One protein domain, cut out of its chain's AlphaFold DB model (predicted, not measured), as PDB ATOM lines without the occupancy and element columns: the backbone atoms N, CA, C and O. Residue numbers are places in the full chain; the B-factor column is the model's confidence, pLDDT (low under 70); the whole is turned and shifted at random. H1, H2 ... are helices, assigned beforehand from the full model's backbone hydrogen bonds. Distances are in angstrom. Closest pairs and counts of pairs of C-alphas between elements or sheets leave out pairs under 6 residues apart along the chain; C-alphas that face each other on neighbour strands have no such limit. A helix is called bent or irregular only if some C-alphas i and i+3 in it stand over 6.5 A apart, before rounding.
ATOM      1  N   LYS A   2     -41.002 -11.880  17.373       54.72
ATOM      2  CA  LYS A   2     -42.252 -12.427  17.936       54.72
ATOM      3  C   LYS A   2     -42.903 -13.275  16.845       54.72
ATOM      4  O   LYS A   2     -43.272 -12.731  15.811       54.72
ATOM      5  N   LEU A   3     -42.946 -14.590  17.031       60.25
ATOM      6  CA  LEU A   3     -43.704 -15.474  16.150       60.25
ATOM      7  C   LEU A   3     -45.167 -15.409  16.590       60.25
ATOM      8  O   LEU A   3     -45.455 -15.574  17.774       60.25
ATOM      9  N   ASP A   4     -46.070 -15.124  15.650       71.12
ATOM     10  CA  ASP A   4     -47.512 -15.193  15.902       71.12
ATOM     11  C   ASP A   4     -47.845 -16.627  16.359       71.12
ATOM     12  O   ASP A   4     -47.524 -17.591  15.666       71.12
ATOM     13  N   TYR A   5     -48.471 -16.776  17.528       73.00
ATOM     14  CA  TYR A   5     -48.771 -18.073  18.141       73.00
ATOM     15  C   TYR A   5     -50.286 -18.292  18.194       73.00
ATOM     16  O   TYR A   5     -51.008 -17.527  18.834       73.00
ATOM     17  N   ASN A   6     -50.788 -19.318  17.499       81.12
ATOM     18  CA  ASN A   6     -52.231 -19.603  17.457       81.12
ATOM     19  C   ASN A   6     -52.613 -21.086  17.572       81.12
ATOM     20  O   ASN A   6     -53.804 -21.405  17.578       81.12
ATOM     21  N   VAL A   7     -51.631 -21.989  17.668       80.75
ATOM     22  CA  VAL A   7     -51.840 -23.440  17.788       80.75
ATOM     23  C   VAL A   7     -51.413 -23.917  19.177       80.75
ATOM     24  O   VAL A   7     -50.225 -23.946  19.487       80.75
ATOM     25  N   GLY A   8     -52.362 -24.330  20.017       81.38
ATOM     26  CA  GLY A   8     -52.097 -24.927  21.332       81.38
ATOM     27  C   GLY A   8     -51.510 -26.339  21.281       81.38
ATOM     28  O   GLY A   8     -51.416 -26.963  20.220       81.38
ATOM     29  N   SER A   9     -51.118 -26.877  22.444       77.25
ATOM     30  CA  SER A   9     -50.427 -28.176  22.534       77.25
ATOM     31  C   SER A   9     -51.238 -29.336  21.976       77.25
ATOM     32  O   SER A   9     -50.652 -30.251  21.403       77.25
ATOM     33  N   LYS A  10     -52.569 -29.319  22.119       80.94
ATOM     34  CA  LYS A  10     -53.426 -30.397  21.602       80.94
ATOM     35  C   LYS A  10     -53.346 -30.467  20.075       80.94
ATOM     36  O   LYS A  10     -52.946 -31.494  19.536       80.94
ATOM     37  N   ASP A  11     -53.629 -29.364  19.391       79.94
ATOM     38  CA  ASP A  11     -53.557 -29.275  17.929       79.94
ATOM     39  C   ASP A  11     -52.138 -29.496  17.384       79.94
ATOM     40  O   ASP A  11     -51.957 -30.163  16.362       79.94
ATOM     41  N   ARG A  12     -51.111 -29.005  18.091       82.69
ATOM     42  CA  ARG A  12     -49.701 -29.250  17.756       82.69
ATOM     43  C   ARG A  12     -49.352 -30.737  17.814       82.69
ATOM     44  O   ARG A  12     -48.782 -31.260  16.859       82.69
ATOM     45  N   ASN A  13     -49.732 -31.427  18.888       83.75
ATOM     46  CA  ASN A  13     -49.465 -32.858  19.046       83.75
ATOM     47  C   ASN A  13     -50.204 -33.689  17.995       83.75
ATOM     48  O   ASN A  13     -49.635 -34.645  17.473       83.75
ATOM     49  N   ILE A  14     -51.431 -33.300  17.632       87.31
ATOM     50  CA  ILE A  14     -52.182 -33.953  16.551       87.31
ATOM     51  C   ILE A  14     -51.444 -33.792  15.215       87.31
ATOM     52  O   ILE A  14     -51.236 -34.784  14.520       87.31
ATOM     53  N   ARG A  15     -50.985 -32.585  14.859       88.44
ATOM     54  CA  ARG A  15     -50.256 -32.352  13.593       88.44
ATOM     55  C   ARG A  15     -48.929 -33.090  13.526       88.44
ATOM     56  O   ARG A  15     -48.613 -33.675  12.493       88.44
ATOM     57  N   ILE A  16     -48.179 -33.093  14.625       86.31
ATOM     58  CA  ILE A  16     -46.922 -33.836  14.730       86.31
ATOM     59  C   ILE A  16     -47.195 -35.341  14.617       86.31
ATOM     60  O   ILE A  16     -46.538 -36.017  13.831       86.31
ATOM     61  N   GLY A  17     -48.201 -35.857  15.329       91.31
ATOM     62  CA  GLY A  17     -48.575 -37.270  15.281       91.31
ATOM     63  C   GLY A  17     -48.996 -37.723  13.883       91.31
ATOM     64  O   GLY A  17     -48.482 -38.718  13.374       91.31
ATOM     65  N   VAL A  18     -49.872 -36.959  13.226       92.00
ATOM     66  CA  VAL A  18     -50.329 -37.248  11.856       92.00
ATOM     67  C   VAL A  18     -49.181 -37.124  10.850       92.00
ATOM     68  O   VAL A  18     -49.037 -37.982   9.980       92.00
ATOM     69  N   GLY A  19     -48.332 -36.100  10.975       90.12
ATOM     70  CA  GLY A  19     -47.171 -35.913  10.105       90.12
ATOM     71  C   GLY A  19     -46.150 -37.048  10.227       90.12
ATOM     72  O   GLY A  19     -45.720 -37.588   9.209       90.12
ATOM     73  N   ILE A  20     -45.823 -37.482  11.450       92.12
ATOM     74  CA  ILE A  20     -44.949 -38.644  11.688       92.12
ATOM     75  C   ILE A  20     -45.564 -39.907  11.087       92.12
ATOM     76  O   ILE A  20     -44.874 -40.642  10.384       92.12
ATOM     77  N   LEU A  21     -46.857 -40.147  11.317       92.50
ATOM     78  CA  LEU A  21     -47.547 -41.316  10.776       92.50
ATOM     79  C   LEU A  21     -47.466 -41.361   9.241       92.50
ATOM     80  O   LEU A  21     -47.132 -42.399   8.672       92.50
ATOM     81  N   LEU A  22     -47.701 -40.226   8.575       90.12
ATOM     82  CA  LEU A  22     -47.564 -40.096   7.120       90.12
ATOM     83  C   LEU A  22     -46.132 -40.371   6.642       90.12
ATOM     84  O   LEU A  22     -45.957 -41.055   5.633       90.12
ATOM     85  N   LEU A  23     -45.112 -39.895   7.363       89.50
ATOM     86  CA  LEU A  23     -43.713 -40.172   7.022       89.50
ATOM     87  C   LEU A  23     -43.339 -41.647   7.211       89.50
ATOM     88  O   LEU A  23     -42.606 -42.195   6.388       89.50
ATOM     89  N   VAL A  24     -43.865 -42.315   8.240       91.38
ATOM     90  CA  VAL A  24     -43.671 -43.760   8.445       91.38
ATOM     91  C   VAL A  24     -44.323 -44.547   7.305       91.38
ATOM     92  O   VAL A  24     -43.676 -45.388   6.684       91.38
ATOM     93  N   ILE A  25     -45.573 -44.233   6.955       89.25
ATOM     94  CA  ILE A  25     -46.268 -44.874   5.824       89.25
ATOM     95  C   ILE A  25     -45.509 -44.635   4.512       89.25
ATOM     96  O   ILE A  25     -45.350 -45.553   3.702       89.25
ATOM     97  N   TRP A  26     -44.996 -43.424   4.301       91.50
ATOM     98  CA  TRP A  26     -44.161 -43.115   3.146       91.50
ATOM     99  C   TRP A  26     -42.897 -43.979   3.098       91.50
ATOM    100  O   TRP A  26     -42.602 -44.562   2.051       91.50
ATOM    101  N   LEU A  27     -42.181 -44.091   4.219       88.19
ATOM    102  CA  LEU A  27     -40.904 -44.794   4.301       88.19
ATOM    103  C   LEU A  27     -41.046 -46.284   3.954       88.19
ATOM    104  O   LEU A  27     -40.237 -46.824   3.186       88.19
ATOM    105  N   PHE A  28     -42.091 -46.925   4.482       87.44
ATOM    106  CA  PHE A  28     -42.284 -48.373   4.383       87.44
ATOM    107  C   PHE A  28     -43.153 -48.821   3.202       87.44
ATOM    108  O   PHE A  28     -42.876 -49.879   2.644       87.44
ATOM    109  N   PHE A  29     -44.156 -48.040   2.784       83.19
ATOM    110  CA  PHE A  29     -45.156 -48.500   1.810       83.19
ATOM    111  C   PHE A  29     -45.174 -47.688   0.518       83.19
ATOM    112  O   PHE A  29     -45.139 -48.265  -0.565       83.19
ATOM    113  N   ALA A  30     -45.247 -46.359   0.604       78.31
ATOM    114  CA  ALA A  30     -45.626 -45.571  -0.567       78.31
ATOM    115  C   ALA A  30     -44.448 -45.022  -1.384       78.31
ATOM    116  O   ALA A  30     -44.594 -44.862  -2.592       78.31
ATOM    117  N   LYS A  31     -43.322 -44.656  -0.745       83.94
ATOM    118  CA  LYS A  31     -42.141 -43.987  -1.349       83.94
ATOM    119  C   LYS A  31     -42.447 -42.822  -2.315       83.94
ATOM    120  O   LYS A  31     -41.566 -42.349  -3.025       83.94
ATOM    121  N   SER A  32     -43.669 -42.293  -2.304       88.00
ATOM    122  CA  SER A  32     -44.107 -41.194  -3.161       88.00
ATOM    123  C   SER A  32     -43.681 -39.852  -2.581       88.00
ATOM    124  O   SER A  32     -43.984 -39.539  -1.429       88.00
ATOM    125  N   PHE A  33     -43.021 -39.033  -3.400       88.38
ATOM    126  CA  PHE A  33     -42.564 -37.697  -3.017       88.38
ATOM    127  C   PHE A  33     -43.697 -36.804  -2.479       88.38
ATOM    128  O   PHE A  33     -43.477 -36.014  -1.565       88.38
ATOM    129  N   LEU A  34     -44.928 -36.978  -2.974       89.12
ATOM    130  CA  LEU A  34     -46.088 -36.207  -2.516       89.12
ATOM    131  C   LEU A  34     -46.438 -36.480  -1.048       89.12
ATOM    132  O   LEU A  34     -46.686 -35.545  -0.293       89.12
ATOM    133  N   ILE A  35     -46.427 -37.745  -0.623       86.50
ATOM    134  CA  ILE A  35     -46.786 -38.121   0.755       86.50
ATOM    135  C   ILE A  35     -45.707 -37.639   1.725       86.50
ATOM    136  O   ILE A  35     -46.023 -37.126   2.798       86.50
ATOM    137  N   PHE A  36     -44.441 -37.729   1.311       88.88
ATOM    138  CA  PHE A  36     -43.328 -37.144   2.049       88.88
ATOM    139  C   PHE A  36     -43.488 -35.631   2.218       88.88
ATOM    140  O   PHE A  36     -43.411 -35.135   3.340       88.88
ATOM    141  N   ALA A  37     -43.765 -34.902   1.132       90.62
ATOM    142  CA  ALA A  37     -43.937 -33.453   1.171       90.62
ATOM    143  C   ALA A  37     -45.089 -33.039   2.101       90.62
ATOM    144  O   ALA A  37     -44.919 -32.152   2.935       90.62
ATOM    145  N   VAL A  38     -46.236 -33.720   2.026       91.31
ATOM    146  CA  VAL A  38     -47.390 -33.440   2.898       91.31
ATOM    147  C   VAL A  38     -47.069 -33.738   4.366       91.31
ATOM    148  O   VAL A  38     -47.346 -32.903   5.229       91.31
ATOM    149  N   GLY A  39     -46.447 -34.884   4.662       88.38
ATOM    150  CA  GLY A  39     -46.035 -35.241   6.024       88.38
ATOM    151  C   GLY A  39     -45.019 -34.254   6.612       88.38
ATOM    152  O   GLY A  39     -45.164 -33.821   7.757       88.38
ATOM    153  N   ALA A  40     -44.041 -33.827   5.810       89.69
ATOM    154  CA  ALA A  40     -43.034 -32.847   6.206       89.69
ATOM    155  C   ALA A  40     -43.639 -31.456   6.462       89.69
ATOM    156  O   ALA A  40     -43.294 -30.814   7.455       89.69
ATOM    157  N   ILE A  41     -44.580 -31.000   5.628       89.31
ATOM    158  CA  ILE A  41     -45.286 -29.723   5.826       89.31
ATOM    159  C   ILE A  41     -46.129 -29.759   7.106       89.31
ATOM    160  O   ILE A  41     -46.114 -28.801   7.883       89.31
ATOM    161  N   LEU A  42     -46.839 -30.858   7.375       87.12
ATOM    162  CA  LEU A  42     -47.598 -31.035   8.620       87.12
ATOM    163  C   LEU A  42     -46.695 -30.975   9.857       87.12
ATOM    164  O   LEU A  42     -47.042 -30.321  10.840       87.12
ATOM    165  N   LEU A  43     -45.512 -31.586   9.787       85.25
ATOM    166  CA  LEU A  43     -44.528 -31.512  10.863       85.25
ATOM    167  C   LEU A  43     -43.957 -30.110  11.042       85.25
ATOM    168  O   LEU A  43     -43.923 -29.615  12.165       85.25
ATOM    169  N   ALA A  44     -43.568 -29.445   9.954       85.12
ATOM    170  CA  ALA A  44     -43.048 -28.083  10.004       85.12
ATOM    171  C   ALA A  44     -44.096 -27.112  10.573       85.12
ATOM    172  O   ALA A  44     -43.806 -26.345  11.488       85.12
ATOM    173  N   THR A  45     -45.342 -27.186  10.103       81.81
ATOM    174  CA  THR A  45     -46.433 -26.344  10.622       81.81
ATOM    175  C   THR A  45     -46.800 -26.665  12.073       81.81
ATOM    176  O   THR A  45     -47.210 -25.764  12.804       81.81
ATOM    177  N   GLY A  46     -46.638 -27.916  12.518       79.25
ATOM    178  CA  GLY A  46     -46.746 -28.291  13.929       79.25
ATOM    179  C   GLY A  46     -45.602 -27.723  14.775       79.25
ATOM    180  O   GLY A  46     -45.847 -27.195  15.858       79.25
ATOM    181  N   PHE A  47     -44.371 -27.767  14.263       80.19
ATOM    182  CA  PHE A  47     -43.170 -27.275  14.942       80.19
ATOM    183  C   PHE A  47     -43.206 -25.757  15.160       80.19
ATOM    184  O   PHE A  47     -43.038 -25.288  16.285       80.19
ATOM    185  N   PHE A  48     -43.531 -24.984  14.122       79.38
ATOM    186  CA  PHE A  48     -43.633 -23.523  14.229       79.38
ATOM    187  C   PHE A  48     -44.863 -23.047  15.015       79.38
ATOM    188  O   PHE A  48     -44.972 -21.858  15.295       79.38
ATOM    189  N   SER A  49     -45.781 -23.950  15.387       73.81
ATOM    190  CA  SER A  49     -46.978 -23.660  16.197       73.81
ATOM    191  C   SER A  49     -47.836 -22.491  15.681       73.81
ATOM    192  O   SER A  49     -48.575 -21.850  16.433       73.81
ATOM    193  N   PHE A  50     -47.758 -22.244  14.372       80.00
ATOM    194  CA  PHE A  50     -48.471 -21.192  13.669       80.00
ATOM    195  C   PHE A  50     -49.219 -21.788  12.480       80.00
ATOM    196  O   PHE A  50     -48.648 -22.465  11.620       80.00
ATOM    197  N   CYS A  51     -50.521 -21.529  12.416       82.12
ATOM    198  CA  CYS A  51     -51.374 -21.915  11.305       82.12
ATOM    199  C   CYS A  51     -51.925 -20.670  10.591       82.12
ATOM    200  O   CYS A  51     -52.769 -19.974  11.165       82.12
ATOM    201  N   PRO A  52     -51.541 -20.416   9.325       75.44
ATOM    202  CA  PRO A  52     -52.053 -19.280   8.559       75.44
ATOM    203  C   PRO A  52     -53.579 -19.306   8.400       75.44
ATOM    204  O   PRO A  52     -54.229 -18.272   8.505       75.44
ATOM    205  N   ALA A  53     -54.169 -20.494   8.218       80.06
ATOM    206  CA  ALA A  53     -55.617 -20.650   8.077       80.06
ATOM    207  C   ALA A  53     -56.376 -20.203   9.337       80.06
ATOM    208  O   ALA A  53     -57.408 -19.552   9.238       80.06
ATOM    209  N   TYR A  54     -55.835 -20.489  10.524       79.00
ATOM    210  CA  TYR A  54     -56.460 -20.088  11.786       79.00
ATOM    211  C   TYR A  54     -56.380 -18.572  11.983       79.00
ATOM    212  O   TYR A  54     -57.335 -17.972  12.462       79.00
ATOM    213  N   LYS A  55     -55.292 -17.934  11.522       79.75
ATOM    214  CA  LYS A  55     -55.172 -16.469  11.502       79.75
ATOM    215  C   LYS A  55     -56.236 -15.829  10.606       79.75
ATOM    216  O   LYS A  55     -56.847 -14.847  11.009       79.75
ATOM    217  N   LEU A  56     -56.475 -16.393   9.420       81.31
ATOM    218  CA  LEU A  56     -57.502 -15.898   8.492       81.31
ATOM    219  C   LEU A  56     -58.926 -16.090   9.030       81.31
ATOM    220  O   LEU A  56     -59.787 -15.256   8.778       81.31
ATOM    221  N   LEU A  57     -59.157 -17.158   9.793       81.56
ATOM    222  CA  LEU A  57     -60.439 -17.443  10.443       81.56
ATOM    223  C   LEU A  57     -60.605 -16.751  11.809       81.56
ATOM    224  O   LEU A  57     -61.647 -16.903  12.438       81.56
ATOM    225  N   GLY A  58     -59.595 -16.017  12.292       77.00
ATOM    226  CA  GLY A  58     -59.620 -15.357  13.603       77.00
ATOM    227  C   GLY A  58     -59.652 -16.317  14.802       77.00
ATOM    228  O   GLY A  58     -60.006 -15.908  15.904       77.00
ATOM    229  N   MET A  59     -59.302 -17.590  14.604       75.94
ATOM    230  CA  MET A  59     -59.348 -18.622  15.641       75.94
ATOM    231  C   MET A  59     -57.986 -18.800  16.310       75.94
ATOM    232  O   MET A  59     -56.949 -18.854  15.647       75.94
ATOM    233  N   ASN A  60     -57.998 -18.958  17.633       81.06
ATOM    234  CA  ASN A  60     -56.811 -19.255  18.421       81.06
ATOM    235  C   ASN A  60     -57.105 -20.413  19.391       81.06
ATOM    236  O   ASN A  60     -58.022 -20.322  20.200       81.06
ATOM    237  N   THR A  61     -56.348 -21.507  19.272       79.94
ATOM    238  CA  THR A  61     -56.440 -22.697  20.149       79.94
ATOM    239  C   THR A  61     -55.260 -22.769  21.133       79.94
ATOM    240  O   THR A  61     -55.107 -23.729  21.886       79.94
ATOM    241  N   ALA A  62     -54.389 -21.755  21.137       79.19
ATOM    242  CA  ALA A  62     -53.317 -21.605  22.110       79.19
ATOM    243  C   ALA A  62     -53.868 -21.402  23.523       79.19
ATOM    244  O   ALA A  62     -54.713 -20.538  23.750       79.19
ATOM    245  N   SER A  63     -53.334 -22.153  24.487       68.38
ATOM    246  CA  SER A  63     -53.513 -21.842  25.905       68.38
ATOM    247  C   SER A  63     -52.338 -21.016  26.436       68.38
ATOM    248  O   SER A  63     -51.223 -21.110  25.923       68.38
ATOM    249  N   VAL A  64     -52.560 -20.265  27.520       62.88
ATOM    250  CA  VAL A  64     -51.511 -19.496  28.229       62.88
ATOM    251  C   VAL A  64     -50.334 -20.400  28.643       62.88
ATOM    252  O   VAL A  64     -49.176 -19.993  28.636       62.88
ATOM    253  N   MET A  65     -50.616 -21.675  28.931       57.31
ATOM    254  CA  MET A  65     -49.610 -22.692  29.258       57.31
ATOM    255  C   MET A  65     -48.763 -23.126  28.056       57.31
ATOM    256  O   MET A  65     -47.644 -23.610  28.224       57.31
ATOM    257  N   ASP A  66     -49.300 -22.997  26.844       63.44
ATOM    258  CA  ASP A  66     -48.591 -23.342  25.619       63.44
ATOM    259  C   ASP A  66     -47.677 -22.208  25.147       63.44
ATOM    260  O   ASP A  66     -46.604 -22.483  24.609       63.44
ATOM    261  N   GLU A  67     -48.072 -20.961  25.420       60.47
ATOM    262  CA  GLU A  67     -47.255 -19.759  25.222       60.47
ATOM    263  C   GLU A  67     -46.010 -19.779  26.129       60.47
ATOM    264  O   GLU A  67     -44.896 -19.559  25.650       60.47
ATOM    265  N   ALA A  68     -46.162 -20.198  27.394       58.22
ATOM    266  CA  ALA A  68     -45.053 -20.371  28.342       58.22
ATOM    267  C   ALA A  68     -44.023 -21.440  27.911       58.22
ATOM    268  O   ALA A  68     -42.834 -21.310  28.187       58.22
ATOM    269  N   LYS A  69     -44.447 -22.492  27.190       59.81
ATOM    270  CA  LYS A  69     -43.524 -23.509  26.644       59.81
ATOM    271  C   LYS A  69     -42.741 -23.020  25.428       59.81
ATOM    272  O   LYS A  69     -41.633 -23.496  25.204       59.81
ATOM    273  N   PHE A  70     -43.326 -22.131  24.625       53.50
ATOM    274  CA  PHE A  70     -42.709 -21.634  23.394       53.50
ATOM    275  C   PHE A  70     -41.768 -20.447  23.645       53.50
ATOM    276  O   PHE A  70     -40.774 -20.302  22.938       53.50
ATOM    277  N   LEU A  71     -42.049 -19.629  24.665       55.97
ATOM    278  CA  LEU A  71     -41.207 -18.491  25.055       55.97
ATOM    279  C   LEU A  71     -40.109 -18.835  26.067       55.97
ATOM    280  O   LEU A  71     -39.283 -17.979  26.351       55.97
ATOM    281  N   GLY A  72     -40.056 -20.063  26.592       48.78
ATOM    282  CA  GLY A  72     -39.003 -20.470  27.529       48.78
ATOM    283  C   GLY A  72     -39.052 -19.772  28.891       48.78
ATOM    284  O   GLY A  72     -38.257 -20.111  29.757       48.78
ATOM    285  N   ASP A  73     -40.005 -18.867  29.123       48.19
ATOM    286  CA  ASP A  73     -40.247 -18.291  30.437       48.19
ATOM    287  C   ASP A  73     -40.969 -19.322  31.293       48.19
ATOM    288  O   ASP A  73     -42.200 -19.435  31.321       48.19
ATOM    289  N   THR A  74     -40.178 -20.102  32.017       41.75
ATOM    290  CA  THR A  74     -40.705 -20.813  33.161       41.75
ATOM    291  C   THR A  74     -41.254 -19.777  34.159       41.75
ATOM    292  O   THR A  74     -40.547 -18.863  34.579       41.75
TER     293      THR A  74
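Overview. This is residues 2 to 74 of the 134 residues of an uncharacterized protein of uncultured Thiotrichaceae bacterium (UniProt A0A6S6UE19). A long helical hairpin, H1 and H2 side by side, makes most of the length, and beyond the first residues of H1 and the last residues of H2 lies a loose head with two short helices, H3 and H4, set apart from each other. The printed part has 73 residues with four named helices in the order H1, H2, H3, H4 and no named strand; the class is all helix. It is only just loose, close to compact, with a radius of gyration of the C-alphas of 13.9 A, and spans 40 by 28 by 19 A.

Arrangement. H1, residues 9 to 30, and H2, residues 33 to 47, form a helical hairpin and touch, with the C-alphas of Gly 19 and Gly 39 closest at 4.3 A. They run opposite ways at a shallow tilt of 20 degrees. H4, residues 64 to 71, is close to H1 but not clearly touching; their closest C-alphas are those of Ser 9 and Asp 66, 6.0 A apart. H1 and H4 stand at a steep tilt of 61 degrees. H3, residues 52 to 56, is apart from H1, H2 and H4, and H2 and H4 are apart. In H2 and H3 every O i to N i+4 pair is within hydrogen-bond range; in H1 17 of 18 are, and in H4 3 of 4.

Along the chain. H1 begins at C-alpha 9 (-50.427, -28.176, 22.534) and is 29.3 A long. It is only just irregular: C-alphas 27 and 30 are 6.8 A apart. H2 is 20.8 A long and ends at C-alpha 47 (-43.170, -27.275, 14.942). H3 measures 6.4 A, and H4 measures 10.8 A, ending at C-alpha 71 (-41.207, -18.491, 25.055).

Size, cuts and confidence. The two C-alphas farthest apart are those of Ala 30 and Thr 74, at 42.1 A. The printed part has no cut. The links H1 to H2 and H2 to H3 are tight, and H3 to H4 is short. The mean pLDDT of the printed part is 78.8; residues 2 to 3 and 63 to 74 are under 70.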